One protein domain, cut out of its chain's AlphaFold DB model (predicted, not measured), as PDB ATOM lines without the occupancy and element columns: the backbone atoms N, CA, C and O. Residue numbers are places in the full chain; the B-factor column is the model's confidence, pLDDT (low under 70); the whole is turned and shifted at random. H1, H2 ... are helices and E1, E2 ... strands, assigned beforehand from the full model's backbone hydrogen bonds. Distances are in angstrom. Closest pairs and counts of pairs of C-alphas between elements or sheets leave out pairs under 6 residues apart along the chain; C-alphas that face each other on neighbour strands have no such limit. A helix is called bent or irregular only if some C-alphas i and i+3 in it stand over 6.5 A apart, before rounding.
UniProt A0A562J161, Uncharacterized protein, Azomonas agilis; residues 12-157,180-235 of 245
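Overview. This is residues 12 to 157 and 180 to 235 of the 245 residues of an uncharacterized protein of Azomonas agilis (UniProt A0A562J161). A strongly twisted parallel sheet of five strands lies between helices, H2, H6 and H7 over one face and H4 and H5 over the other; the long helix H4 reaches far past the sheet and makes a helical hairpin with H3, which gives the domain its length. A small pair of strands, E4 and E5, packs on H5, and H1 packs on H4. The printed part has 202 residues with seven named helices and seven named strands, in the order H1 E1 H2 E2 H3 H4 E3 E4 H5 E5 E6 H6 H7 E7; the large sheet runs E2 E1 E3 E7 E6, all parallel, and the small one, E4 E5, is antiparallel. The class is mixed, helices and strands; the whole is compact, with a radius of gyration of the C-alphas of 19.2 A, and spans 68 by 45 by 30 A, only just elongated.

Arrangement. Begin with the large sheet: E2, residues 54 to 56; E1, 28 to 31; E3, 113 to 118; E7, 230 to 234; E6, 192 to 194. Within hydrogen-bond range you find N 30 and O 55 between E2 and E1, N 115 and O 29 between E1 and E3, N 233 and O 116 between E3 and E7, and N 193 and O 232 between E7 and E6, each at 2.8 A. The domain has three layers, helices on both faces of the sheet: H2, residues 34 to 48, H6, 195 to 207, and H7, 216 to 224, on one face, H4, 86 to 110, and H5, 138 to 149, on the other. H2 runs along the strands over E2 and E1, at a height over the sheet of 7.3 A; its closest C-alphas to E2 are those of Ala 44 and Val 54, 5.9 A. H7 lies only just over E7, with 3 of its C-alphas falling on it, and runs across the strands at 66 degrees to E7 on the local plane. H6 comes closest to E7 at the C-alphas of Leu 195 and Val 233, 5.7 A. H4 runs slantwise to the strands, at 36 degrees to E1 on the local plane. H4 is the hub: it touches H5 at a steep tilt of 41 degrees, the closest C-alphas being those of Gln 105 and Phe 146, 7.0 A. It touches H3, residues 64 to 76, as a hairpin at 38 degrees, only just steep, closest at the C-alphas of Cys 76 and Leu 88, 5.3 A. It touches H1, residues 13 to 20, closest at the C-alphas of Ser 17 and Ala 103, 5.7 A. E4, residues 133 to 135, is antiparallel to E5, residues 183 to 185, with N 183 and O 135 at 2.9 A. Every O i to N i+4 pair is within hydrogen-bond range in H3, H4, H5, H6 and H7; H1 has 3 of 4 and H2 9 of 11.

Along the chain. Find C-alpha 13 at (140.467, 208.728, 196.462), where H1 begins. H4 runs from C-alpha 86 at (134.121, 211.545, 217.111) over 35.9 A; H2 measures 20.7 A and is irregular, with C-alphas 35 and 38 8.2 A apart. E3, the longest strand, measures 15.4 A, and E7 ends at C-alpha 234, (118.247, 181.394, 193.465).

Size, cuts and confidence. The C-alphas farthest apart, those of Asp 80 and Asp 211, are 68.2 A apart. Residues 158 to 179 are not printed, and C-alphas 157 and 180 are 44.0 A apart across this cut. The link from E3 to E4 is long, 14 residues. Confidence is under 70 at residue 23 and residues 58 to 62, 125 to 131, 154 to 157 and 209 to 214.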
ATOM      1  N   ASP A  12     144.340 210.027 198.625       84.50
ATOM      2  CA  ASP A  12     143.999 210.009 197.209       84.50
ATOM      3  C   ASP A  12     142.857 209.010 196.979       84.50
ATOM      4  O   ASP A  12     143.039 207.797 197.114       84.50
ATOM      5  N   ALA A  13     141.667 209.531 196.667       84.75
ATOM      6  CA  ALA A  13     140.467 208.728 196.462       84.75
ATOM      7  C   ALA A  13     140.612 207.736 195.302       84.75
ATOM      8  O   ALA A  13     140.119 206.618 195.396       84.75
ATOM      9  N   GLU A  14     141.314 208.111 194.231       84.38
ATOM     10  CA  GLU A  14     141.502 207.236 193.078       84.38
ATOM     11  C   GLU A  14     142.449 206.085 193.416       84.38
ATOM     12  O   GLU A  14     142.159 204.933 193.094       84.38
ATOM     13  N   LYS A  15     143.556 206.369 194.112       84.12
ATOM     14  CA  LYS A  15     144.452 205.312 194.605       84.12
ATOM     15  C   LYS A  15     143.747 204.398 195.594       84.12
ATOM     16  O   LYS A  15     143.956 203.192 195.539       84.12
ATOM     17  N   LEU A  16     142.921 204.967 196.475       83.19
ATOM     18  CA  LEU A  16     142.144 204.187 197.424       83.19
ATOM     19  C   LEU A  16     141.195 203.238 196.693       83.19
ATOM     20  O   LEU A  16     141.243 202.040 196.941       83.19
ATOM     21  N   SER A  17     140.402 203.749 195.748       84.12
ATOM     22  CA  SER A  17     139.521 202.917 194.928       84.12
ATOM     23  C   SER A  17     140.285 201.790 194.237       84.12
ATOM     24  O   SER A  17     139.849 200.654 194.327       84.12
ATOM     25  N   ASN A  18     141.439 202.069 193.621       81.62
ATOM     26  CA  ASN A  18     142.190 201.068 192.847       81.62
ATOM     27  C   ASN A  18     142.763 199.917 193.686       81.62
ATOM     28  O   ASN A  18     143.108 198.882 193.127       81.62
ATOM     29  N   ILE A  19     142.906 200.101 195.002       76.88
ATOM     30  CA  ILE A  19     143.381 199.044 195.905       76.88
ATOM     31  C   ILE A  19     142.297 198.000 196.145       76.88
ATOM     32  O   ILE A  19     142.607 196.819 196.233       76.88
ATOM     33  N   PHE A  20     141.048 198.444 196.251       75.75
ATOM     34  CA  PHE A  20     139.907 197.579 196.549       75.75
ATOM     35  C   PHE A  20     139.156 197.144 195.286       75.75
ATOM     36  O   PHE A  20     138.576 196.067 195.242       75.75
ATOM     37  N   PHE A  21     139.193 197.973 194.248       79.19
ATOM     38  CA  PHE A  21     138.495 197.786 192.984       79.19
ATOM     39  C   PHE A  21     139.483 198.057 191.844       79.19
ATOM     40  O   PHE A  21     139.713 199.223 191.499       79.19
ATOM     41  N   PRO A  22     140.105 197.017 191.264       72.50
ATOM     42  CA  PRO A  22     141.004 197.202 190.135       72.50
ATOM     43  C   PRO A  22     140.265 197.884 188.976       72.50
ATOM     44  O   PRO A  22     139.066 197.701 188.782       72.50
ATOM     45  N   LYS A  23     140.977 198.698 188.189       67.12
ATOM     46  CA  LYS A  23     140.394 199.416 187.034       67.12
ATOM     47  C   LYS A  23     140.058 198.509 185.850       67.12
ATOM     48  O   LYS A  23     139.539 198.990 184.843       67.12
ATOM     49  N   GLU A  24     140.432 197.243 185.936       71.25
ATOM     50  CA  GLU A  24     140.241 196.264 184.883       71.25
ATOM     51  C   GLU A  24     138.758 195.908 184.803       71.25
ATOM     52  O   GLU A  24     138.102 195.656 185.812       71.25
ATOM     53  N   ARG A  25     138.218 195.942 183.582       80.56
ATOM     54  CA  ARG A  25     136.874 195.436 183.315       80.56
ATOM     55  C   ARG A  25     136.869 193.938 183.606       80.56
ATOM     56  O   ARG A  25     137.859 193.276 183.317       80.56
ATOM     57  N   VAL A  26     135.761 193.439 184.143       86.19
ATOM     58  CA  VAL A  26     135.520 192.012 184.387       86.19
ATOM     59  C   VAL A  26     134.287 191.533 183.625       86.19
ATOM     60  O   VAL A  26     133.413 192.322 183.260       86.19
ATOM     61  N   ASP A  27     134.187 190.231 183.411       89.31
ATOM     62  CA  ASP A  27     133.043 189.609 182.757       89.31
ATOM     63  C   ASP A  27     131.844 189.562 183.689       89.31
ATOM     64  O   ASP A  27     130.741 189.941 183.303       89.31
ATOM     65  N   VAL A  28     132.054 189.135 184.933       91.19
ATOM     66  CA  VAL A  28     130.984 188.909 185.902       91.19
ATOM     67  C   VAL A  28     131.269 189.674 187.185       91.19
ATOM     68  O   VAL A  28     132.293 189.473 187.826       91.19
ATOM     69  N   PHE A  29     130.326 190.519 187.585       92.44
ATOM     70  CA  PHE A  29     130.219 191.009 188.952       92.44
ATOM     71  C   PHE A  29     129.316 190.054 189.734       92.44
ATOM     72  O   PHE A  29     128.139 189.917 189.391       92.44
ATOM     73  N   LEU A  30     129.862 189.389 190.748       92.88
ATOM     74  CA  LEU A  30     129.158 188.441 191.602       92.88
ATOM     75  C   LEU A  30     128.814 189.107 192.939       92.88
ATOM     76  O   LEU A  30     129.696 189.322 193.765       92.88
ATOM     77  N   SER A  31     127.529 189.411 193.128       91.31
ATOM     78  CA  SER A  31     126.972 189.927 194.385       91.31
ATOM     79  C   SER A  31     126.386 188.794 195.216       91.31
ATOM     80  O   SER A  31     125.718 187.904 194.672       91.31
ATOM     81  N   HIS A  32     126.608 188.822 196.529       89.31
ATOM     82  CA  HIS A  32     126.111 187.800 197.448       89.31
ATOM     83  C   HIS A  32     125.980 188.315 198.888       89.31
ATOM     84  O   HIS A  32     126.397 189.417 199.231       89.31
ATOM     85  N   SER A  33     125.367 187.509 199.762       85.50
ATOM     86  CA  SER A  33     125.428 187.778 201.201       85.50
ATOM     87  C   SER A  33     126.753 187.312 201.783       85.50
ATOM     88  O   SER A  33     127.254 186.261 201.395       85.50
ATOM     89  N   HIS A  34     127.244 188.027 202.793       78.50
ATOM     90  CA  HIS A  34     128.430 187.645 203.560       78.50
ATOM     91  C   HIS A  34     128.400 186.179 204.033       78.50
ATOM     92  O   HIS A  34     129.386 185.460 203.942       78.50
ATOM     93  N   ILE A  35     127.239 185.691 204.484       80.19
ATOM     94  CA  ILE A  35     127.078 184.310 204.975       80.19
ATOM     95  C   ILE A  35     127.324 183.271 203.861       80.19
ATOM     96  O   ILE A  35     127.546 182.093 204.137       80.19
ATOM     97  N   ASN A  36     127.274 183.676 202.591       83.00
ATOM     98  CA  ASN A  36     127.421 182.797 201.434       83.00
ATOM     99  C   ASN A  36     128.750 182.973 200.682       83.00
ATOM    100  O   ASN A  36     128.825 182.557 199.527       83.00
ATOM    101  N   GLU A  37     129.776 183.545 201.316       84.06
ATOM    102  CA  GLU A  37     131.088 183.794 200.704       84.06
ATOM    103  C   GLU A  37     131.720 182.536 200.095       84.06
ATOM    104  O   GLU A  37     131.996 182.512 198.895       84.06
ATOM    105  N   ASP A  38     131.840 181.446 200.863       85.44
ATOM    106  CA  ASP A  38     132.399 180.174 200.374       85.44
ATOM    107  C   ASP A  38     131.722 179.707 199.079       85.44
ATOM    108  O   ASP A  38     132.351 179.205 198.144       85.44
ATOM    109  N   PHE A  39     130.403 179.881 199.012       86.12
ATOM    110  CA  PHE A  39     129.626 179.476 197.857       86.12
ATOM    111  C   PHE A  39     129.842 180.410 196.662       86.12
ATOM    112  O   PHE A  39     129.951 179.937 195.528       86.12
ATOM    113  N   ALA A  40     129.941 181.719 196.904       89.00
ATOM    114  CA  ALA A  40     130.286 182.694 195.878       89.00
ATOM    115  C   ALA A  40     131.687 182.430 195.302       89.00
ATOM    116  O   ALA A  40     131.841 182.422 194.082       89.00
ATOM    117  N   ILE A  41     132.672 182.098 196.142       89.25
ATOM    118  CA  ILE A  41     134.028 181.715 195.717       89.25
ATOM    119  C   ILE A  41     133.993 180.462 194.835       89.25
ATOM    120  O   ILE A  41     134.573 180.447 193.747       89.25
ATOM    121  N   ILE A  42     133.276 179.412 195.250       90.62
ATOM    122  CA  ILE A  42     133.137 178.182 194.451       90.62
ATOM    123  C   ILE A  42     132.500 178.482 193.087       90.62
ATOM    124  O   ILE A  42     132.952 177.957 192.065       90.62
ATOM    125  N   LEU A  43     131.460 179.320 193.059       91.69
ATOM    126  CA  LEU A  43     130.802 179.721 191.820       91.69
ATOM    127  C   LEU A  43     131.737 180.543 190.923       91.69
ATOM    128  O   LEU A  43     131.791 180.284 189.722       91.69
ATOM    129  N   ALA A  44     132.498 181.476 191.492       91.38
ATOM    130  CA  ALA A  44     133.483 182.263 190.760       91.38
ATOM    131  C   ALA A  44     134.530 181.359 190.099       91.38
ATOM    132  O   ALA A  44     134.691 181.418 188.885       91.38
ATOM    133  N   ILE A  45     135.130 180.427 190.846       91.25
ATOM    134  CA  ILE A  45     136.090 179.447 190.305       91.25
ATOM    135  C   ILE A  45     135.467 178.626 189.164       91.25
ATOM    136  O   ILE A  45     136.129 178.304 188.175       91.25
ATOM    137  N   ALA A  46     134.193 178.246 189.286       91.88
ATOM    138  CA  ALA A  46     133.499 177.493 188.247       91.88
ATOM    139  C   ALA A  46     133.290 178.317 186.961       91.88
ATOM    140  O   ALA A  46     133.432 177.772 185.867       91.88
ATOM    141  N   LEU A  47     133.001 179.614 187.084       91.38
ATOM    142  CA  LEU A  47     132.897 180.548 185.960       91.38
ATOM    143  C   LEU A  47     134.272 180.860 185.344       91.38
ATOM    144  O   LEU A  47     134.393 180.904 184.123       91.38
ATOM    145  N   GLU A  48     135.325 180.976 186.153       90.38
ATOM    146  CA  GLU A  48     136.699 181.167 185.671       90.38
ATOM    147  C   GLU A  48     137.201 179.984 184.842       90.38
ATOM    148  O   GLU A  48     137.911 180.166 183.854       90.38
ATOM    149  N   LYS A  49     136.768 178.760 185.164       89.62
ATOM    150  CA  LYS A  49     137.039 177.580 184.326       89.62
ATOM    151  C   LYS A  49     136.387 177.656 182.941       89.62
ATOM    152  O   LYS A  49     136.840 176.958 182.040       89.62
ATOM    153  N   LEU A  50     135.367 178.500 182.761       87.81
ATOM    154  CA  LEU A  50     134.785 178.830 181.453       87.81
ATOM    155  C   LEU A  50     135.536 179.968 180.736       87.81
ATOM    156  O   LEU A  50     135.116 180.394 179.661       87.81
ATOM    157  N   GLY A  51     136.626 180.474 181.320       86.69
ATOM    158  CA  GLY A  51     137.394 181.603 180.798       86.69
ATOM    159  C   GLY A  51     136.771 182.970 181.085       86.69
ATOM    160  O   GLY A  51     137.111 183.923 180.392       86.69
ATOM    161  N   LEU A  52     135.855 183.063 182.056       87.81
ATOM    162  CA  LEU A  52     135.238 184.322 182.476       87.81
ATOM    163  C   LEU A  52     136.009 184.946 183.630       87.81
ATOM    164  O   LEU A  52     136.285 184.272 184.616       87.81
ATOM    165  N   SER A  53     136.258 186.244 183.553       88.50
ATOM    166  CA  SER A  53     136.774 187.003 184.684       88.50
ATOM    167  C   SER A  53     135.688 187.370 185.690       88.50
ATOM    168  O   SER A  53     134.653 187.937 185.332       88.50
ATOM    169  N   VAL A  54     135.902 187.052 186.967       89.62
ATOM    170  CA  VAL A  54     134.892 187.254 188.013       89.62
ATOM    171  C   VAL A  54     135.414 188.200 189.084       89.62
ATOM    172  O   VAL A  54     136.471 187.979 189.666       89.62
ATOM    173  N   PHE A  55     134.642 189.243 189.373       89.00
ATOM    174  CA  PHE A  55     134.821 190.080 190.549       89.00
ATOM    175  C   PHE A  55     133.784 189.699 191.598       89.00
ATOM    176  O   PHE A  55     132.583 189.781 191.341       89.00
ATOM    177  N   ILE A  56     134.253 189.306 192.777       85.81
ATOM    178  CA  ILE A  56     133.415 189.054 193.945       85.81
ATOM    179  C   ILE A  56     133.421 190.330 194.791       85.81
ATOM    180  O   ILE A  56     134.484 190.813 195.183       85.81
ATOM    181  N   ASP A  57     132.242 190.889 195.052       70.50
ATOM    182  CA  ASP A  57     132.064 192.117 195.840       70.50
ATOM    183  C   ASP A  57     132.692 192.036 197.236       70.50
ATOM    184  O   ASP A  57     133.241 193.020 197.739       70.50
ATOM    185  N   SER A  58     132.662 190.853 197.836       67.88
ATOM    186  CA  SER A  58     133.154 190.614 199.179       67.88
ATOM    187  C   SER A  58     134.687 190.791 199.286       67.88
ATOM    188  O   SER A  58     135.184 191.492 200.172       67.88
ATOM    189  N   CYS A  59     135.456 190.362 198.286       61.25
ATOM    190  CA  CYS A  59     136.914 190.530 198.266       61.25
ATOM    191  C   CYS A  59     137.385 191.995 198.448       61.25
ATOM    192  O   CYS A  59     138.513 192.236 198.880       61.25
ATOM    193  N   ALA A  60     136.529 192.986 198.161       59.62
ATOM    194  CA  ALA A  60     136.833 194.408 198.325       59.62
ATOM    195  C   ALA A  60     136.567 194.978 199.731       59.62
ATOM    196  O   ALA A  60     137.053 196.063 200.042       59.62
ATOM    197  N   TRP A  61     135.811 194.306 200.601       66.31
ATOM    198  CA  TRP A  61     135.412 194.884 201.895       66.31
ATOM    199  C   TRP A  61     136.276 194.437 203.071       66.31
ATOM    200  O   TRP A  61     136.374 195.170 204.056       66.31
ATOM    201  N   GLY A  62     136.945 193.286 202.974       65.88
ATOM    202  CA  GLY A  62     137.614 192.693 204.134       65.88
ATOM    203  C   GLY A  62     138.743 193.523 204.758       65.88
ATOM    204  O   GLY A  62     139.012 193.434 205.948       65.88
ATOM    205  N   TYR A  63     139.362 194.434 204.005       70.75
ATOM    206  CA  TYR A  63     140.441 195.283 204.537       70.75
ATOM    207  C   TYR A  63     139.999 196.714 204.883       70.75
ATOM    208  O   TYR A  63     140.835 197.572 205.182       70.75
ATOM    209  N   VAL A  64     138.696 197.010 204.825       79.94
ATOM    210  CA  VAL A  64     138.187 198.378 205.016       79.94
ATOM    211  C   VAL A  64     138.265 198.816 206.475       79.94
ATOM    212  O   VAL A  64     138.624 199.966 206.729       79.94
ATOM    213  N   GLY A  65     138.002 197.935 207.443       82.88
ATOM    214  CA  GLY A  65     138.147 198.296 208.855       82.88
ATOM    215  C   GLY A  65     139.600 198.543 209.256       82.88
ATOM    216  O   GLY A  65     139.879 199.530 209.939       82.88
ATOM    217  N   ASP A  66     140.544 197.755 208.741       83.50
ATOM    218  CA  ASP A  66     141.983 197.994 208.925       83.50
ATOM    219  C   ASP A  66     142.436 199.327 208.315       83.50
ATOM    220  O   ASP A  66     143.190 200.089 208.932       83.50
ATOM    221  N   LEU A  67     141.950 199.645 207.111       84.31
ATOM    222  CA  LEU A  67     142.173 200.943 206.478       84.31
ATOM    223  C   LEU A  67     141.621 202.082 207.345       84.31
ATOM    224  O   LEU A  67     142.340 203.049 207.600       84.31
ATOM    225  N   LEU A  68     140.362 201.981 207.781       88.19
ATOM    226  CA  LEU A  68     139.712 202.990 208.617       88.19
ATOM    227  C   LEU A  68     140.480 203.186 209.918       88.19
ATOM    228  O   LEU A  68     140.793 204.315 210.271       88.19
ATOM    229  N   LYS A  69     140.884 202.100 210.581       88.62
ATOM    230  CA  LYS A  69     141.684 202.150 211.806       88.62
ATOM    231  C   LYS A  69     143.018 202.854 211.589       88.62
ATOM    232  O   LYS A  69     143.447 203.631 212.437       88.62
ATOM    233  N   LYS A  70     143.681 202.609 210.457       86.94
ATOM    234  CA  LYS A  70     144.919 203.311 210.106       86.94
ATOM    235  C   LYS A  70     144.682 204.812 209.915       86.94
ATOM    236  O   LYS A  70     145.417 205.611 210.480       86.94
ATOM    237  N   ILE A  71     143.643 205.188 209.169       88.25
ATOM    238  CA  ILE A  71     143.258 206.593 208.973       88.25
ATOM    239  C   ILE A  71     142.915 207.247 210.316       88.25
ATOM    240  O   ILE A  71     143.360 208.360 210.591       88.25
ATOM    241  N   ASP A  72     142.168 206.550 211.168       90.19
ATOM    242  CA  ASP A  72     141.741 207.047 212.470       90.19
ATOM    243  C   ASP A  72     142.944 207.257 213.407       90.19
ATOM    244  O   ASP A  72     143.006 208.280 214.092       90.19
ATOM    245  N   ASN A  73     143.931 206.353 213.395       90.25
ATOM    246  CA  ASN A  73     145.196 206.513 214.125       90.25
ATOM    247  C   ASN A  73     145.982 207.747 213.660       90.25
ATOM    248  O   ASN A  73     146.483 208.503 214.489       90.25
ATOM    249  N   ASP A  74     146.079 207.956 212.346       88.00
ATOM    250  CA  ASP A  74     146.909 209.016 211.766       88.00
ATOM    251  C   ASP A  74     146.239 210.403 211.852       88.00
ATOM    252  O   ASP A  74     146.921 211.425 211.957       88.00
ATOM    253  N   HIS A  75     144.901 210.458 211.796       87.44
ATOM    254  CA  HIS A  75     144.160 211.709 211.593       87.44
ATOM    255  C   HIS A  75     143.087 212.013 212.637       87.44
ATOM    256  O   HIS A  75     142.728 213.180 212.807       87.44
ATOM    257  N   CYS A  76     142.540 211.004 213.314       92.06
ATOM    258  CA  CYS A  76     141.436 211.186 214.259       92.06
ATOM    259  C   CYS A  76     141.881 211.062 215.721       92.06
ATOM    260  O   CYS A  76     141.131 211.469 216.612       92.06
ATOM    261  N   TRP A  77     143.074 210.526 215.982       93.00
ATOM    262  CA  TRP A  77     143.638 210.380 217.319       93.00
ATOM    263  C   TRP A  77     144.059 211.727 217.918       93.00
ATOM    264  O   TRP A  77     144.773 212.517 217.301       93.00
ATOM    265  N   ASN A  78     143.621 211.991 219.149       92.12
ATOM    266  CA  ASN A  78     144.040 213.156 219.916       92.12
ATOM    267  C   ASN A  78     145.034 212.732 221.005       92.12
ATOM    268  O   ASN A  78     144.647 212.097 221.988       92.12
ATOM    269  N   GLU A  79     146.301 213.121 220.850       90.81
ATOM    270  CA  GLU A  79     147.373 212.733 221.774       90.81
ATOM    271  C   GLU A  79     147.195 213.269 223.197       90.81
ATOM    272  O   GLU A  79     147.527 212.568 224.153       90.81
ATOM    273  N   ASP A  80     146.633 214.470 223.357       92.88
ATOM    274  CA  ASP A  80     146.440 215.088 224.673       92.88
ATOM    275  C   ASP A  80     145.331 214.386 225.463       92.88
ATOM    276  O   ASP A  80     145.448 214.159 226.667       92.88
ATOM    277  N   LYS A  81     144.237 214.026 224.782       93.62
ATOM    278  CA  LYS A  81     143.061 213.382 225.384       93.62
ATOM    279  C   LYS A  81     143.154 211.859 225.411       93.62
ATOM    280  O   LYS A  81     142.341 211.240 226.089       93.62
ATOM    281  N   LYS A  82     144.099 211.267 224.670       94.50
ATOM    282  CA  LYS A  82     144.236 209.815 224.458       94.50
ATOM    283  C   LYS A  82     142.931 209.158 223.992       94.50
ATOM    284  O   LYS A  82     142.563 208.081 224.453       94.50
ATOM    285  N   LEU A  83     142.214 209.841 223.099       95.69
ATOM    286  CA  LEU A  83     140.918 209.423 222.558       95.69
ATOM    287  C   LEU A  83     140.804 209.817 221.082       95.69
ATOM    288  O   LEU A  83     141.401 210.806 220.649       95.69
ATOM    289  N   TYR A  84     139.976 209.094 220.326       94.31
ATOM    290  CA  TYR A  84     139.583 209.517 218.982       94.31
ATOM    291  C   TYR A  84     138.580 210.670 219.030       94.31
ATOM    292  O   TYR A  84     137.657 210.692 219.847       94.31
ATOM    293  N   SER A  85     138.731 211.616 218.108       94.88
ATOM    294  CA  SER A  85     137.723 212.636 217.839       94.88
ATOM    295  C   SER A  85     136.544 212.022 217.087       94.88
ATOM    296  O   SER A  85     136.691 211.601 215.940       94.88
ATOM    297  N   TYR A  86     135.368 212.020 217.717       94.00
ATOM    298  CA  TYR A  86     134.121 211.545 217.111       94.00
ATOM    299  C   TYR A  86     133.820 212.244 215.776       94.00
ATOM    300  O   TYR A  86     133.521 211.585 214.785       94.00
ATOM    301  N   GLU A  87     133.987 213.568 215.720       94.81
ATOM    302  CA  GLU A  87     133.706 214.352 214.512       94.81
ATOM    303  C   GLU A  87     134.652 214.014 213.359       94.81
ATOM    304  O   GLU A  87     134.211 213.850 212.222       94.81
ATOM    305  N   LEU A  88     135.950 213.867 213.646       91.75
ATOM    306  CA  LEU A  88     136.928 213.516 212.612       91.75
ATOM    307  C   LEU A  88     136.701 212.090 212.115       91.75
ATOM    308  O   LEU A  88     136.748 211.859 210.911       91.75
ATOM    309  N   ARG A  89     136.388 211.165 213.026       93.50
ATOM    310  CA  ARG A  89     136.123 209.767 212.690       93.50
ATOM    311  C   ARG A  89     134.850 209.601 211.858       93.50
ATOM    312  O   ARG A  89     134.812 208.792 210.935       93.50
ATOM    313  N   ASN A  90     133.806 210.388 212.128       93.06
ATOM    314  CA  ASN A  90     132.603 210.404 211.292       93.06
ATOM    315  C   ASN A  90     132.903 210.901 209.876       93.06
ATOM    316  O   ASN A  90     132.420 210.316 208.906       93.06
ATOM    317  N   GLN A  91     133.724 211.946 209.748       90.56
ATOM    318  CA  GLN A  91     134.133 212.482 208.450       90.56
ATOM    319  C   GLN A  91     135.010 211.490 207.671       90.56
ATOM    320  O   GLN A  91     134.730 211.232 206.499       90.56
ATOM    321  N   SER A  92     136.029 210.898 208.311       89.81
ATOM    322  CA  SER A  92     136.912 209.903 207.680       89.81
ATOM    323  C   SER A  92     136.116 208.691 207.193       89.81
ATOM    324  O   SER A  92     136.220 208.309 206.027       89.81
ATOM    325  N   THR A  93     135.250 208.154 208.056       90.56
ATOM    326  CA  THR A  93     134.402 206.993 207.762       90.56
ATOM    327  C   THR A  93     133.460 207.273 206.590       90.56
ATOM    328  O   THR A  93     133.406 206.490 205.641       90.56
ATOM    329  N   ALA A  94     132.761 208.413 206.605       90.69
ATOM    330  CA  ALA A  94     131.841 208.792 205.533       90.69
ATOM    331  C   ALA A  94     132.554 208.951 204.180       90.69
ATOM    332  O   ALA A  94     132.046 208.488 203.156       90.69
ATOM    333  N   HIS A  95     133.740 209.567 204.160       90.06
ATOM    334  CA  HIS A  95     134.525 209.730 202.936       90.06
ATOM    335  C   HIS A  95     134.994 208.387 202.371       90.06
ATOM    336  O   HIS A  95     134.799 208.136 201.184       90.06
ATOM    337  N   VAL A  96     135.571 207.519 203.206       88.69
ATOM    338  CA  VAL A  96     136.061 206.201 202.773       88.69
ATOM    339  C   VAL A  96     134.925 205.374 202.184       88.69
ATOM    340  O   VAL A  96     135.042 204.912 201.051       88.69
ATOM    341  N   TYR A  97     133.792 205.264 202.881       88.56
ATOM    342  CA  TYR A  97     132.655 204.507 202.359       88.56
ATOM    343  C   TYR A  97     132.062 205.116 201.092       88.56
ATOM    344  O   TYR A  97     131.678 204.370 200.196       88.56
ATOM    345  N   THR A  98     132.042 206.446 200.960       90.56
ATOM    346  CA  THR A  98     131.615 207.097 199.712       90.56
ATOM    347  C   THR A  98     132.539 206.720 198.550       90.56
ATOM    348  O   THR A  98     132.061 206.378 197.472       90.56
ATOM    349  N   ILE A  99     133.858 206.732 198.761       89.06
ATOM    350  CA  ILE A  99     134.847 206.376 197.730       89.06
ATOM    351  C   ILE A  99     134.691 204.913 197.301       89.06
ATOM    352  O   ILE A  99     134.683 204.620 196.104       89.06
ATOM    353  N   LEU A 100     134.542 204.000 198.261       87.25
ATOM    354  CA  LEU A 100     134.378 202.572 197.984       87.25
ATOM    355  C   LEU A 100     133.033 202.277 197.314       87.25
ATOM    356  O   LEU A 100     132.985 201.523 196.350       87.25
ATOM    357  N   HIS A 101     131.958 202.939 197.740       88.81
ATOM    358  CA  HIS A 101     130.648 202.825 197.106       88.81
ATOM    359  C   HIS A 101     130.662 203.299 195.643       88.81
ATOM    360  O   HIS A 101     130.111 202.633 194.768       88.81
ATOM    361  N   LEU A 102     131.332 204.419 195.347       90.38
ATOM    362  CA  LEU A 102     131.505 204.887 193.968       90.38
ATOM    363  C   LEU A 102     132.344 203.906 193.134       90.38
ATOM    364  O   LEU A 102     132.071 203.709 191.951       90.38
ATOM    365  N   ALA A 103     133.359 203.284 193.734       88.06
ATOM    366  CA  ALA A 103     134.173 202.271 193.072       88.06
ATOM    367  C   ALA A 103     133.378 200.985 192.779       88.06
ATOM    368  O   ALA A 103     133.455 200.471 191.665       88.06
ATOM    369  N   LEU A 104     132.536 200.545 193.717       89.00
ATOM    370  CA  LEU A 104     131.603 199.430 193.550       89.00
ATOM    371  C   LEU A 104     130.635 199.675 192.383       89.00
ATOM    372  O   LEU A 104     130.505 198.838 191.493       89.00
ATOM    373  N   GLN A 105     130.005 200.854 192.331       91.44
ATOM    374  CA  GLN A 105     129.109 201.232 191.232       91.44
ATOM    375  C   GLN A 105     129.828 201.242 189.880       91.44
ATOM    376  O   GLN A 105     129.287 200.759 188.887       91.44
ATOM    377  N   ARG A 106     131.063 201.755 189.835       89.88
ATOM    378  CA  ARG A 106     131.893 201.713 188.623       89.88
ATOM    379  C   ARG A 106     132.212 200.284 188.200       89.88
ATOM    380  O   ARG A 106     132.173 200.009 187.007       89.88
ATOM    381  N   MET A 107     132.500 199.393 189.148       88.56
ATOM    382  CA  MET A 107     132.754 197.986 188.852       88.56
ATOM    383  C   MET A 107     131.513 197.325 188.238       88.56
ATOM    384  O   MET A 107     131.623 196.720 187.176       88.56
ATOM    385  N   ILE A 108     130.326 197.539 188.821       90.69
ATOM    386  CA  ILE A 108     129.046 197.037 188.285       90.69
ATOM    387  C   ILE A 108     128.749 197.591 186.882       90.69
ATOM    388  O   ILE A 108     128.297 196.850 186.012       90.69
ATOM    389  N   ASP A 109     128.973 198.888 186.653       90.94
ATOM    390  CA  ASP A 109     128.767 199.517 185.338       90.94
ATOM    391  C   ASP A 109     129.756 198.988 184.290       90.94
ATOM    392  O   ASP A 109     129.410 198.820 183.121       90.94
ATOM    393  N   SER A 110     130.991 198.703 184.712       87.25
ATOM    394  CA  SER A 110     132.037 198.189 183.830       87.25
ATOM    395  C   SER A 110     131.908 196.695 183.537       87.25
ATOM    396  O   SER A 110     132.357 196.266 182.472       87.25
ATOM    397  N   SER A 111     131.308 195.911 184.438       89.00
ATOM    398  CA  SER A 111     131.186 194.465 184.265       89.00
ATOM    399  C   SER A 111     130.232 194.120 183.130       89.00
ATOM    400  O   SER A 111     129.277 194.851 182.863       89.00
ATOM    401  N   GLU A 112     130.447 192.998 182.445       88.88
ATOM    402  CA  GLU A 112     129.541 192.576 181.375       88.88
ATOM    403  C   GLU A 112     128.251 191.924 181.897       88.88
ATOM    404  O   GLU A 112     127.193 192.108 181.307       88.88
ATOM    405  N   LEU A 113     128.299 191.213 183.014       90.81
ATOM    406  CA  LEU A 113     127.157 190.568 183.650       90.81
ATOM    407  C   LEU A 113     127.144 190.920 185.135       90.81
ATOM    408  O   LEU A 113     128.167 190.827 185.810       90.81
ATOM    409  N   LEU A 114     125.974 191.275 185.660       93.56
ATOM    410  CA  LEU A 114     125.722 191.224 187.097       93.56
ATOM    411  C   LEU A 114     125.050 189.892 187.419       93.56
ATOM    412  O   LEU A 114     123.943 189.626 186.951       93.56
ATOM    413  N   LEU A 115     125.714 189.070 188.222       94.38
ATOM    414  CA  LEU A 115     125.160 187.846 188.779       94.38
ATOM    415  C   LEU A 115     124.901 188.071 190.271       94.38
ATOM    416  O   LEU A 115     125.826 188.284 191.047       94.38
ATOM    417  N   PHE A 116     123.635 188.044 190.667       94.19
ATOM    418  CA  PHE A 116     123.224 188.128 192.061       94.19
ATOM    419  C   PHE A 116     122.906 186.732 192.587       94.19
ATOM    420  O   PHE A 116     122.059 186.035 192.031       94.19
ATOM    421  N   LEU A 117     123.577 186.317 193.654       91.81
ATOM    422  CA  LEU A 117     123.273 185.084 194.363       91.81
ATOM    423  C   LEU A 117     122.195 185.357 195.418       91.81
ATOM    424  O   LEU A 117     122.501 185.787 196.533       91.81
ATOM    425  N   SER A 118     120.934 185.078 195.083       89.88
ATOM    426  CA  SER A 118     119.841 185.217 196.041       89.88
ATOM    427  C   SER A 118     119.692 183.980 196.923       89.88
ATOM    428  O   SER A 118     119.505 182.840 196.487       89.88
ATOM    429  N   THR A 119     119.752 184.239 198.220       88.31
ATOM    430  CA  THR A 119     119.519 183.303 199.321       88.31
ATOM    431  C   THR A 119     118.642 183.958 200.384       88.31
ATOM    432  O   THR A 119     118.487 185.184 200.413       88.31
ATOM    433  N   ASN A 120     118.152 183.156 201.331       85.12
ATOM    434  CA  ASN A 120     117.469 183.665 202.522       85.12
ATOM    435  C   ASN A 120     118.355 184.598 203.368       85.12
ATOM    436  O   ASN A 120     117.833 185.392 204.133       85.12
ATOM    437  N   GLU A 121     119.678 184.546 203.231       84.19
ATOM    438  CA  GLU A 121     120.585 185.429 203.971       84.19
ATOM    439  C   GLU A 121     120.770 186.777 203.257       84.19
ATOM    440  O   GLU A 121     120.892 187.824 203.890       84.19
ATOM    441  N   SER A 122     120.720 186.783 201.921       81.25
ATOM    442  CA  SER A 122     120.763 188.019 201.122       81.25
ATOM    443  C   SER A 122     119.445 188.803 201.163       81.25
ATOM    444  O   SER A 122     119.452 190.036 201.211       81.25
ATOM    445  N   ILE A 123     118.313 188.090 201.147       84.19
ATOM    446  CA  ILE A 123     116.952 188.630 201.104       84.19
ATOM    447  C   ILE A 123     116.092 187.825 202.096       84.19
ATOM    448  O   ILE A 123     115.335 186.938 201.702       84.19
ATOM    449  N   PRO A 124     116.224 188.102 203.404       74.50
ATOM    450  CA  PRO A 124     115.585 187.321 204.467       74.50
ATOM    451  C   PRO A 124     114.080 187.514 204.582       74.50
ATOM    452  O   PRO A 124     113.410 186.718 205.242       74.50
ATOM    453  N   LEU A 125     113.527 188.573 203.986       65.38
ATOM    454  CA  LEU A 125     112.132 188.927 204.191       65.38
ATOM    455  C   LEU A 125     111.471 189.416 202.903       65.38
ATOM    456  O   LEU A 125     111.808 190.472 202.363       65.38
ATOM    457  N   SER A 126     110.436 188.691 202.481       61.16
ATOM    458  CA  SER A 126     109.369 189.256 201.665       61.16
ATOM    459  C   SER A 126     108.329 189.844 202.609       61.16
ATOM    460  O   SER A 126     107.625 189.103 203.301       61.16
ATOM    461  N   ASP A 127     108.229 191.166 202.675       54.91
ATOM    462  CA  ASP A 127     107.168 191.797 203.447       54.91
ATOM    463  C   ASP A 127     105.826 191.517 202.745       54.91
ATOM    464  O   ASP A 127     105.525 192.077 201.688       54.91
ATOM    465  N   TYR A 128     105.044 190.587 203.304       48.41
ATOM    466  CA  TYR A 128     103.776 190.107 202.734       48.41
ATOM    467  C   TYR A 128     102.762 191.245 202.530       48.41
ATOM    468  O   TYR A 128     101.857 191.128 201.707       48.41
ATOM    469  N   ILE A 129     102.927 192.351 203.268       56.03
ATOM    470  CA  ILE A 129     102.059 193.529 203.221       56.03
ATOM    471  C   ILE A 129     102.448 194.462 202.066       56.03
ATOM    472  O   ILE A 129     101.570 194.990 201.386       56.03
ATOM    473  N   SER A 130     103.747 194.667 201.817       59.75
ATOM    474  CA  SER A 130     104.226 195.615 200.800       59.75
ATOM    475  C   SER A 130     104.663 194.962 199.485       59.75
ATOM    476  O   SER A 130     104.934 195.672 198.516       59.75
ATOM    477  N   SER A 131     104.717 193.623 199.408       65.00
ATOM    478  CA  SER A 131     105.287 192.836 198.292       65.00
ATOM    479  C   SER A 131     106.748 193.182 197.950       65.00
ATOM    480  O   SER A 131     107.297 192.686 196.965       65.00
ATOM    481  N   ALA A 132     107.382 194.040 198.754       74.31
ATOM    482  CA  ALA A 132     108.746 194.490 198.568       74.31
ATOM    483  C   ALA A 132     109.697 193.529 199.282       74.31
ATOM    484  O   ALA A 132     109.522 193.209 200.459       74.31
ATOM    485  N   GLN A 133     110.720 193.090 198.558       86.31
ATOM    486  CA  GLN A 133     111.821 192.332 199.134       86.31
ATOM    487  C   GLN A 133     112.690 193.273 199.977       86.31
ATOM    488  O   GLN A 133     112.876 194.445 199.622       86.31
ATOM    489  N   LYS A 134     113.202 192.775 201.102       87.00
ATOM    490  CA  LYS A 134     114.058 193.538 202.015       87.00
ATOM    491  C   LYS A 134     115.372 192.813 202.277       87.00
ATOM    492  O   LYS A 134     115.417 191.588 202.294       87.00
ATOM    493  N   THR A 135     116.417 193.593 202.526       86.75
ATOM    494  CA  THR A 135     117.736 193.103 202.939       86.75
ATOM    495  C   THR A 135     118.252 193.903 204.131       86.75
ATOM    496  O   THR A 135     117.935 195.087 204.278       86.75
ATOM    497  N   TYR A 136     119.029 193.244 204.989       84.81
ATOM    498  CA  TYR A 136     119.766 193.893 206.074       84.81
ATOM    499  C   TYR A 136     121.098 194.477 205.604       84.81
ATOM    500  O   TYR A 136     121.663 195.326 206.285       84.81
ATOM    501  N   SER A 137     121.589 194.055 204.434       85.12
ATOM    502  CA  SER A 137     122.838 194.564 203.883       85.12
ATOM    503  C   SER A 137     122.587 195.869 203.116       85.12
ATOM    504  O   SER A 137     121.910 195.855 202.079       85.12
ATOM    505  N   PRO A 138     123.140 197.011 203.567       84.69
ATOM    506  CA  PRO A 138     123.078 198.247 202.794       84.69
ATOM    507  C   PRO A 138     123.814 198.120 201.449       84.69
ATOM    508  O   PRO A 138     123.433 198.788 200.487       84.69
ATOM    509  N   TRP A 139     124.815 197.237 201.358       86.56
ATOM    510  CA  TRP A 139     125.592 196.979 200.141       86.56
ATOM    511  C   TRP A 139     124.759 196.259 199.082       86.56
ATOM    512  O   TRP A 139     124.572 196.810 197.999       86.56
ATOM    513  N   ILE A 140     124.111 195.146 199.444       88.31
ATOM    514  CA  ILE A 140     123.195 194.426 198.541       88.31
ATOM    515  C   ILE A 140     122.068 195.355 198.078       88.31
ATOM    516  O   ILE A 140     121.726 195.397 196.897       88.31
ATOM    517  N   SER A 141     121.491 196.150 198.989       90.69
ATOM    518  CA  SER A 141     120.454 197.116 198.608       90.69
ATOM    519  C   SER A 141     120.966 198.139 197.594       90.69
ATOM    520  O   SER A 141     120.292 198.407 196.598       90.69
ATOM    521  N   SER A 142     122.163 198.683 197.821       91.06
ATOM    522  CA  SER A 142     122.829 199.610 196.910       91.06
ATOM    523  C   SER A 142     123.089 198.985 195.536       91.06
ATOM    524  O   SER A 142     122.781 199.607 194.523       91.06
ATOM    525  N   GLU A 143     123.631 197.771 195.484       91.81
ATOM    526  CA  GLU A 143     123.952 197.046 194.248       91.81
ATOM    527  C   GLU A 143     122.693 196.762 193.425       91.81
ATOM    528  O   GLU A 143     122.623 197.064 192.231       91.81
ATOM    529  N   LEU A 144     121.648 196.254 194.081       92.69
ATOM    530  CA  LEU A 144     120.354 195.991 193.459       92.69
ATOM    531  C   LEU A 144     119.673 197.280 192.987       92.69
ATOM    532  O   LEU A 144     119.130 197.331 191.883       92.69
ATOM    533  N   MET A 145     119.731 198.348 193.784       94.06
ATOM    534  CA  MET A 145     119.214 199.653 193.379       94.06
ATOM    535  C   MET A 145     119.976 200.193 192.168       94.06
ATOM    536  O   MET A 145     119.353 200.587 191.183       94.06
ATOM    537  N   PHE A 146     121.306 200.190 192.210       94.50
ATOM    538  CA  PHE A 146     122.134 200.699 191.123       94.50
ATOM    539  C   PHE A 146     121.910 199.901 189.839       94.50
ATOM    540  O   PHE A 146     121.668 200.499 188.793       94.50
ATOM    541  N   SER A 147     121.865 198.568 189.924       92.44
ATOM    542  CA  SER A 147     121.574 197.704 188.775       92.44
ATOM    543  C   SER A 147     120.193 197.950 188.160       92.44
ATOM    544  O   SER A 147     120.038 197.815 186.951       92.44
ATOM    545  N   SER A 148     119.206 198.376 188.958       91.88
ATOM    546  CA  SER A 148     117.874 198.743 188.453       91.88
ATOM    547  C   SER A 148     117.841 200.079 187.696       91.88
ATOM    548  O   SER A 148     116.909 200.335 186.934       91.88
ATOM    549  N   LEU A 149     118.828 200.951 187.929       92.19
ATOM    550  CA  LEU A 149     118.883 202.315 187.391       92.19
ATOM    551  C   LEU A 149     119.898 202.464 186.255       92.19
ATOM    552  O   LEU A 149     119.701 203.277 185.345       92.19
ATOM    553  N   VAL A 150     121.004 201.724 186.324       90.12
ATOM    554  CA  VAL A 150     122.103 201.819 185.368       90.12
ATOM    555  C   VAL A 150     121.671 201.285 184.005       90.12
ATOM    556  O   VAL A 150     121.074 200.218 183.872       90.12
ATOM    557  N   ARG A 151     121.972 202.046 182.950       84.75
ATOM    558  CA  ARG A 151     121.738 201.597 181.576       84.75
ATOM    559  C   ARG A 151     122.940 200.805 181.111       84.75
ATOM    560  O   ARG A 151     123.947 201.384 180.708       84.75
ATOM    561  N   ARG A 152     122.799 199.488 181.148       81.62
ATOM    562  CA  ARG A 152     123.842 198.575 180.709       81.62
ATOM    563  C   ARG A 152     124.026 198.626 179.190       81.62
ATOM    564  O   ARG A 152     123.058 198.730 178.433       81.62
ATOM    565  N   LYS A 153     125.283 198.620 178.744       72.06
ATOM    566  CA  LYS A 153     125.644 198.643 177.322       72.06
ATOM    567  C   LYS A 153     125.835 197.212 176.834       72.06
ATOM    568  O   LYS A 153     126.598 196.456 177.426       72.06
ATOM    569  N   TYR A 154     125.183 196.870 175.725       61.00
ATOM    570  CA  TYR A 154     125.451 195.609 175.038       61.00
ATOM    571  C   TYR A 154     126.913 195.563 174.574       61.00
ATOM    572  O   TYR A 154     127.423 196.593 174.118       61.00
ATOM    573  N   PRO A 155     127.592 194.408 174.642       59.88
ATOM    574  CA  PRO A 155     128.986 194.325 174.245       59.88
ATOM    575  C   PRO A 155     129.116 194.520 172.731       59.88
ATOM    576  O   PRO A 155     128.536 193.770 171.942       59.88
ATOM    577  N   GLU A 156     129.935 195.481 172.302       53.69
ATOM    578  CA  GLU A 156     130.494 195.475 170.949       53.69
ATOM    579  C   GLU A 156     131.695 194.509 170.928       53.69
ATOM    580  O   GLU A 156     132.831 194.934 171.048       53.69
ATOM    581  N   LYS A 157     131.418 193.204 170.761       51.62
ATOM    582  CA  LYS A 157     132.371 192.084 170.541       51.62
ATOM    583  C   LYS A 157     133.350 191.706 171.683       51.62
ATOM    584  O   LYS A 157     134.172 192.498 172.104       51.62
ATOM    585  N   THR A 180     119.673 197.182 213.645       70.56
ATOM    586  CA  THR A 180     119.456 196.572 212.339       70.56
ATOM    587  C   THR A 180     118.646 197.522 211.467       70.56
ATOM    588  O   THR A 180     117.532 197.910 211.823       70.56
ATOM    589  N   MET A 181     119.197 197.901 210.314       78.62
ATOM    590  CA  MET A 181     118.487 198.696 209.314       78.62
ATOM    591  C   MET A 181     117.952 197.790 208.209       78.62
ATOM    592  O   MET A 181     118.635 196.887 207.737       78.62
ATOM    593  N   LEU A 182     116.702 198.026 207.812       85.31
ATOM    594  CA  LEU A 182     116.050 197.306 206.724       85.31
ATOM    595  C   LEU A 182     116.015 198.178 205.478       85.31
ATOM    596  O   LEU A 182     115.427 199.262 205.473       85.31
ATOM    597  N   HIS A 183     116.577 197.654 204.399       86.06
ATOM    598  CA  HIS A 183     116.651 198.331 203.117       86.06
ATOM    599  C   HIS A 183     115.765 197.631 202.086       86.06
ATOM    600  O   HIS A 183     115.516 196.428 202.164       86.06
ATOM    601  N   GLU A 184     115.244 198.383 201.115       89.31
ATOM    602  CA  GLU A 184     114.541 197.779 199.980       89.31
ATOM    603  C   GLU A 184     115.531 197.050 199.063       89.31
ATOM    604  O   GLU A 184     116.556 197.611 198.679       89.31
ATOM    605  N   ALA A 185     115.203 195.816 198.686       89.62
ATOM    606  CA  ALA A 185     115.912 195.049 197.672       89.62
ATOM    607  C   ALA A 185     115.134 195.140 196.350       89.62
ATOM    608  O   ALA A 185     114.055 194.561 196.195       89.62
ATOM    609  N   LYS A 186     115.657 195.906 195.387       91.12
ATOM    610  CA  LYS A 186     115.056 196.016 194.050       91.12
ATOM    611  C   LYS A 186     115.348 194.737 193.268       91.12
ATOM    612  O   LYS A 186     116.430 194.582 192.732       91.12
ATOM    613  N   THR A 187     114.386 193.820 193.211       89.12
ATOM    614  CA  THR A 187     114.572 192.520 192.536       89.12
ATOM    615  C   THR A 187     113.709 192.326 191.294       89.12
ATOM    616  O   THR A 187     113.878 191.356 190.565       89.12
ATOM    617  N   LYS A 188     112.766 193.238 191.025       89.81
ATOM    618  CA  LYS A 188     111.767 193.077 189.950       89.81
ATOM    619  C   LYS A 188     112.372 193.021 188.545       89.81
ATOM    620  O   LYS A 188     111.737 192.470 187.653       89.81
ATOM    621  N   HIS A 189     113.538 193.630 188.350       89.44
ATOM    622  CA  HIS A 189     114.269 193.626 187.084       89.44
ATOM    623  C   HIS A 189     115.210 192.428 186.941       89.44
ATOM    624  O   HIS A 189     115.760 192.235 185.871       89.44
ATOM    625  N   LEU A 190     115.402 191.621 187.988       90.25
ATOM    626  CA  LEU A 190     116.295 190.472 187.918       90.25
ATOM    627  C   LEU A 190     115.644 189.314 187.155       90.25
ATOM    628  O   LEU A 190     114.428 189.108 187.207       90.25
ATOM    629  N   HIS A 191     116.472 188.506 186.497       90.56
ATOM    630  CA  HIS A 191     116.039 187.291 185.817       90.56
ATOM    631  C   HIS A 191     116.338 186.049 186.669       90.56
ATOM    632  O   HIS A 191     117.468 185.561 186.635       90.56
ATOM    633  N   PRO A 192     115.352 185.505 187.409       91.12
ATOM    634  CA  PRO A 192     115.594 184.398 188.324       91.12
ATOM    635  C   PRO A 192     115.855 183.086 187.578       91.12
ATOM    636  O   PRO A 192     115.123 182.707 186.652       91.12
ATOM    637  N   LYS A 193     116.887 182.372 188.024       93.06
ATOM    638  CA  LYS A 193     117.241 181.001 187.653       93.06
ATOM    639  C   LYS A 193     117.592 180.209 188.892       93.06
ATOM    640  O   LYS A 193     118.161 180.732 189.841       93.06
ATOM    641  N   THR A 194     117.279 178.925 188.877       91.75
ATOM    642  CA  THR A 194     117.700 178.040 189.961       91.75
ATOM    643  C   THR A 194     119.196 177.763 189.870       91.75
ATOM    644  O   THR A 194     119.760 177.676 188.775       91.75
ATOM    645  N   LEU A 195     119.829 177.519 191.016       88.69
ATOM    646  CA  LEU A 195     121.213 177.054 191.043       88.69
ATOM    647  C   LEU A 195     121.426 175.818 190.149       88.69
ATOM    648  O   LEU A 195     122.377 175.757 189.381       88.69
ATOM    649  N   SER A 196     120.498 174.859 190.179       90.00
ATOM    650  CA  SER A 196     120.563 173.648 189.354       90.00
ATOM    651  C   SER A 196     120.585 173.930 187.848       90.00
ATOM    652  O   SER A 196     121.177 173.165 187.086       90.00
ATOM    653  N   GLU A 197     119.926 174.996 187.384       92.94
ATOM    654  CA  GLU A 197     119.995 175.418 185.982       92.94
ATOM    655  C   GLU A 197     121.371 175.976 185.623       92.94
ATOM    656  O   GLU A 197     121.902 175.605 184.573       92.94
ATOM    657  N   LEU A 198     121.950 176.812 186.490       92.88
ATOM    658  CA  LEU A 198     123.284 177.371 186.280       92.88
ATOM    659  C   LEU A 198     124.365 176.290 186.349       92.88
ATOM    660  O   LEU A 198     125.182 176.194 185.438       92.88
ATOM    661  N   SER A 199     124.328 175.416 187.356       91.69
ATOM    662  CA  SER A 199     125.288 174.316 187.490       91.69
ATOM    663  C   SER A 199     125.261 173.394 186.275       91.69
ATOM    664  O   SER A 199     126.309 173.010 185.769       91.69
ATOM    665  N   ARG A 200     124.069 173.073 185.753       92.94
ATOM    666  CA  ARG A 200     123.943 172.262 184.534       92.94
ATOM    667  C   ARG A 200     124.520 172.974 183.313       92.94
ATOM    668  O   ARG A 200     125.138 172.324 182.483       92.94
ATOM    669  N   PHE A 201     124.307 174.285 183.191       92.38
ATOM    670  CA  PHE A 201     124.919 175.073 182.123       92.38
ATOM    671  C   PHE A 201     126.448 175.017 182.207       92.38
ATOM    672  O   PHE A 201     127.077 174.624 181.233       92.38
ATOM    673  N   ILE A 202     127.029 175.308 183.375       91.81
ATOM    674  CA  ILE A 202     128.486 175.298 183.568       91.81
ATOM    675  C   ILE A 202     129.076 173.920 183.242       91.81
ATOM    676  O   ILE A 202     130.058 173.837 182.513       91.81
ATOM    677  N   LEU A 203     128.475 172.837 183.746       91.19
ATOM    678  CA  LEU A 203     128.956 171.479 183.476       91.19
ATOM    679  C   LEU A 203     128.937 171.149 181.979       91.19
ATOM    680  O   LEU A 203     129.925 170.634 181.466       91.19
ATOM    681  N   ASN A 204     127.858 171.499 181.275       90.88
ATOM    682  CA  ASN A 204     127.762 171.268 179.836       90.88
ATOM    683  C   ASN A 204     128.828 172.053 179.054       90.88
ATOM    684  O   ASN A 204     129.467 171.485 178.176       90.88
ATOM    685  N   GLU A 205     129.051 173.329 179.383       88.25
ATOM    686  CA  GLU A 205     130.062 174.160 178.707       88.25
ATOM    687  C   GLU A 205     131.501 173.695 179.002       88.25
ATOM    688  O   GLU A 205     132.390 173.895 178.180       88.25
ATOM    689  N   LEU A 206     131.751 173.052 180.151       86.44
ATOM    690  CA  LEU A 206     133.051 172.436 180.458       86.44
ATOM    691  C   LEU A 206     133.272 171.109 179.711       86.44
ATOM    692  O   LEU A 206     134.414 170.760 179.402       86.44
ATOM    693  N   GLU A 207     132.205 170.345 179.456       84.75
ATOM    694  CA  GLU A 207     132.254 169.072 178.721       84.75
ATOM    695  C   GLU A 207     132.353 169.274 177.206       84.75
ATOM    696  O   GLU A 207     133.096 168.560 176.517       84.75
ATOM    697  N   GLU A 208     131.625 170.258 176.679       77.81
ATOM    698  CA  GLU A 208     131.772 170.718 175.307       77.81
ATOM    699  C   GLU A 208     133.145 171.388 175.187       77.81
ATOM    700  O   GLU A 208     133.310 172.553 175.521       77.81
ATOM    701  N   LYS A 209     134.167 170.638 174.739       60.91
ATOM    702  CA  LYS A 209     135.500 171.172 174.411       60.91
ATOM    703  C   LYS A 209     135.358 172.289 173.374       60.91
ATOM    704  O   LYS A 209     135.448 172.034 172.172       60.91
ATOM    705  N   SER A 210     135.096 173.511 173.823       53.56
ATOM    706  CA  SER A 210     134.892 174.647 172.942       53.56
ATOM    707  C   SER A 210     136.241 175.045 172.358       53.56
ATOM    708  O   SER A 210     136.974 175.863 172.897       53.56
ATOM    709  N   ASP A 211     136.530 174.484 171.188       51.59
ATOM    710  CA  ASP A 211     137.495 174.986 170.203       51.59
ATOM    711  C   ASP A 211     136.999 176.312 169.562       51.59
ATOM    712  O   ASP A 211     137.454 176.754 168.505       51.59
ATOM    713  N   SER A 212     135.978 176.940 170.157       47.97
ATOM    714  CA  SER A 212     135.152 177.970 169.550       47.97
ATOM    715  C   SER A 212     135.375 179.321 170.227       47.97
ATOM    716  O   SER A 212     135.226 179.488 171.432       47.97
ATOM    717  N   LYS A 213     135.655 180.314 169.379       48.62
ATOM    718  CA  LYS A 213     135.777 181.763 169.625       48.62
ATOM    719  C   LYS A 213     134.531 182.431 170.253       48.62
ATOM    720  O   LYS A 213     134.368 183.647 170.126       48.62
ATOM    721  N   ILE A 214     133.605 181.672 170.837       58.91
ATOM    722  CA  ILE A 214     132.396 182.194 171.473       58.91
ATOM    723  C   ILE A 214     132.691 182.377 172.958       58.91
ATOM    724  O   ILE A 214     132.875 181.412 173.689       58.91
ATOM    725  N   HIS A 215     132.718 183.637 173.381       74.81
ATOM    726  CA  HIS A 215     132.813 184.025 174.783       74.81
ATOM    727  C   HIS A 215     131.676 183.377 175.598       74.81
ATOM    728  O   HIS A 215     130.519 183.470 175.175       74.81
ATOM    729  N   ALA A 216     131.966 182.733 176.737       82.50
ATOM    730  CA  ALA A 216     130.981 181.949 177.503       82.50
ATOM    731  C   ALA A 216     129.745 182.770 177.938       82.50
ATOM    732  O   ALA A 216     128.639 182.232 178.046       82.50
ATOM    733  N   LEU A 217     129.879 184.096 178.073       84.94
ATOM    734  CA  LEU A 217     128.740 184.997 178.293       84.94
ATOM    735  C   LEU A 217     127.712 184.972 177.158       84.94
ATOM    736  O   LEU A 217     126.515 184.997 177.425       84.94
ATOM    737  N   ASN A 218     128.130 184.837 175.897       83.31
ATOM    738  CA  ASN A 218     127.190 184.746 174.776       83.31
ATOM    739  C   ASN A 218     126.324 183.481 174.871       83.31
ATOM    740  O   ASN A 218     125.117 183.522 174.607       83.31
ATOM    741  N   ALA A 219     126.932 182.353 175.259       85.00
ATOM    742  CA  ALA A 219     126.214 181.103 175.497       85.00
ATOM    743  C   ALA A 219     125.233 181.262 176.668       85.00
ATOM    744  O   ALA A 219     124.059 180.897 176.550       85.00
ATOM    745  N   MET A 220     125.678 181.915 177.743       87.62
ATOM    746  CA  MET A 220     124.867 182.221 178.917       87.62
ATOM    747  C   MET A 220     123.655 183.105 178.576       87.62
ATOM    748  O   MET A 220     122.519 182.763 178.917       87.62
ATOM    749  N   TYR A 221     123.856 184.192 177.828       86.69
ATOM    750  CA  TYR A 221     122.797 185.108 177.391       86.69
ATOM    751  C   TYR A 221     121.756 184.411 176.530       86.69
ATOM    752  O   TYR A 221     120.552 184.540 176.765       86.69
ATOM    753  N   LYS A 222     122.210 183.591 175.577       85.19
ATOM    754  CA  LYS A 222     121.323 182.791 174.732       85.19
ATOM    755  C   LYS A 222     120.530 181.769 175.549       85.19
ATOM    756  O   LYS A 222     119.334 181.593 175.308       85.19
ATOM    757  N   LYS A 223     121.178 181.096 176.505       86.88
ATOM    758  CA  LYS A 223     120.563 180.060 177.344       86.88
ATOM    759  C   LYS A 223     119.503 180.637 178.275       86.88
ATOM    760  O   LYS A 223     118.401 180.091 178.348       86.88
ATOM    761  N   PHE A 224     119.833 181.714 178.982       86.81
ATOM    762  CA  PHE A 224     118.981 182.270 180.032       86.81
ATOM    763  C   PHE A 224     118.057 183.392 179.558       86.81
ATOM    764  O   PHE A 224     117.127 183.727 180.289       86.81
ATOM    765  N   ARG A 225     118.232 183.878 178.320       81.75
ATOM    766  CA  ARG A 225     117.471 184.987 177.716       81.75
ATOM    767  C   ARG A 225     117.598 186.288 178.519       81.75
ATOM    768  O   ARG A 225     116.613 187.000 178.693       81.75
ATOM    769  N   ILE A 226     118.806 186.564 179.005       79.75
ATOM    770  CA  ILE A 226     119.135 187.742 179.816       79.75
ATOM    771  C   ILE A 226     119.677 188.863 178.922       79.75
ATOM    772  O   ILE A 226     120.858 188.935 178.601       79.75
ATOM    773  N   ASN A 227     118.771 189.715 178.457       71.88
ATOM    774  CA  ASN A 227     119.074 190.783 177.501       71.88
ATOM    775  C   ASN A 227     119.538 192.080 178.190       71.88
ATOM    776  O   ASN A 227     120.178 192.924 177.579       71.88
ATOM    777  N   ASP A 228     119.226 192.254 179.467       78.06
ATOM    778  CA  ASP A 228     119.705 193.365 180.297       78.06
ATOM    779  C   ASP A 228     121.013 193.037 181.034       78.06
ATOM    780  O   ASP A 228     121.548 193.890 181.737       78.06
ATOM    781  N   GLN A 229     121.551 191.830 180.812       87.56
ATOM    782  CA  GLN A 229     122.794 191.330 181.394       87.56
ATOM    783  C   GLN A 229     122.766 191.278 182.930       87.56
ATOM    784  O   GLN A 229     123.778 191.523 183.593       87.56
ATOM    785  N   ILE A 230     121.600 190.963 183.496       90.00
ATOM    786  CA  ILE A 230     121.422 190.771 184.930       90.00
ATOM    787  C   ILE A 230     120.813 189.388 185.171       90.00
ATOM    788  O   ILE A 230     119.791 189.025 184.589       90.00
ATOM    789  N   LEU A 231     121.449 188.596 186.029       91.38
ATOM    790  CA  LEU A 231     121.031 187.238 186.363       91.38
ATOM    791  C   LEU A 231     120.867 187.107 187.876       91.38
ATOM    792  O   LEU A 231     121.787 187.417 188.624       91.38
ATOM    793  N   ASP A 232     119.716 186.609 188.314       92.31
ATOM    794  CA  ASP A 232     119.499 186.198 189.700       92.31
ATOM    795  C   ASP A 232     119.594 184.675 189.793       92.31
ATOM    796  O   ASP A 232     118.886 183.954 189.089       92.31
ATOM    797  N   VAL A 233     120.485 184.183 190.645       91.31
ATOM    798  CA  VAL A 233     120.686 182.761 190.907       91.31
ATOM    799  C   VAL A 233     120.125 182.446 192.279       91.31
ATOM    800  O   VAL A 233     120.735 182.727 193.307       91.31
ATOM    801  N   GLN A 234     118.966 181.802 192.273       89.06
ATOM    802  CA  GLN A 234     118.247 181.394 193.465       89.06
ATOM    803  C   GLN A 234     118.874 180.117 194.013       89.06
ATOM    804  O   GLN A 234     118.616 179.000 193.537       89.06
ATOM    805  N   ALA A 235     119.713 180.286 195.026       79.75
ATOM    806  CA  ALA A 235     120.203 179.205 195.856       79.75
ATOM    807  C   ALA A 235     119.269 179.100 197.064       79.75
ATOM    808  O   ALA A 235     119.564 179.564 198.165       79.75
TER     809      ALA A 235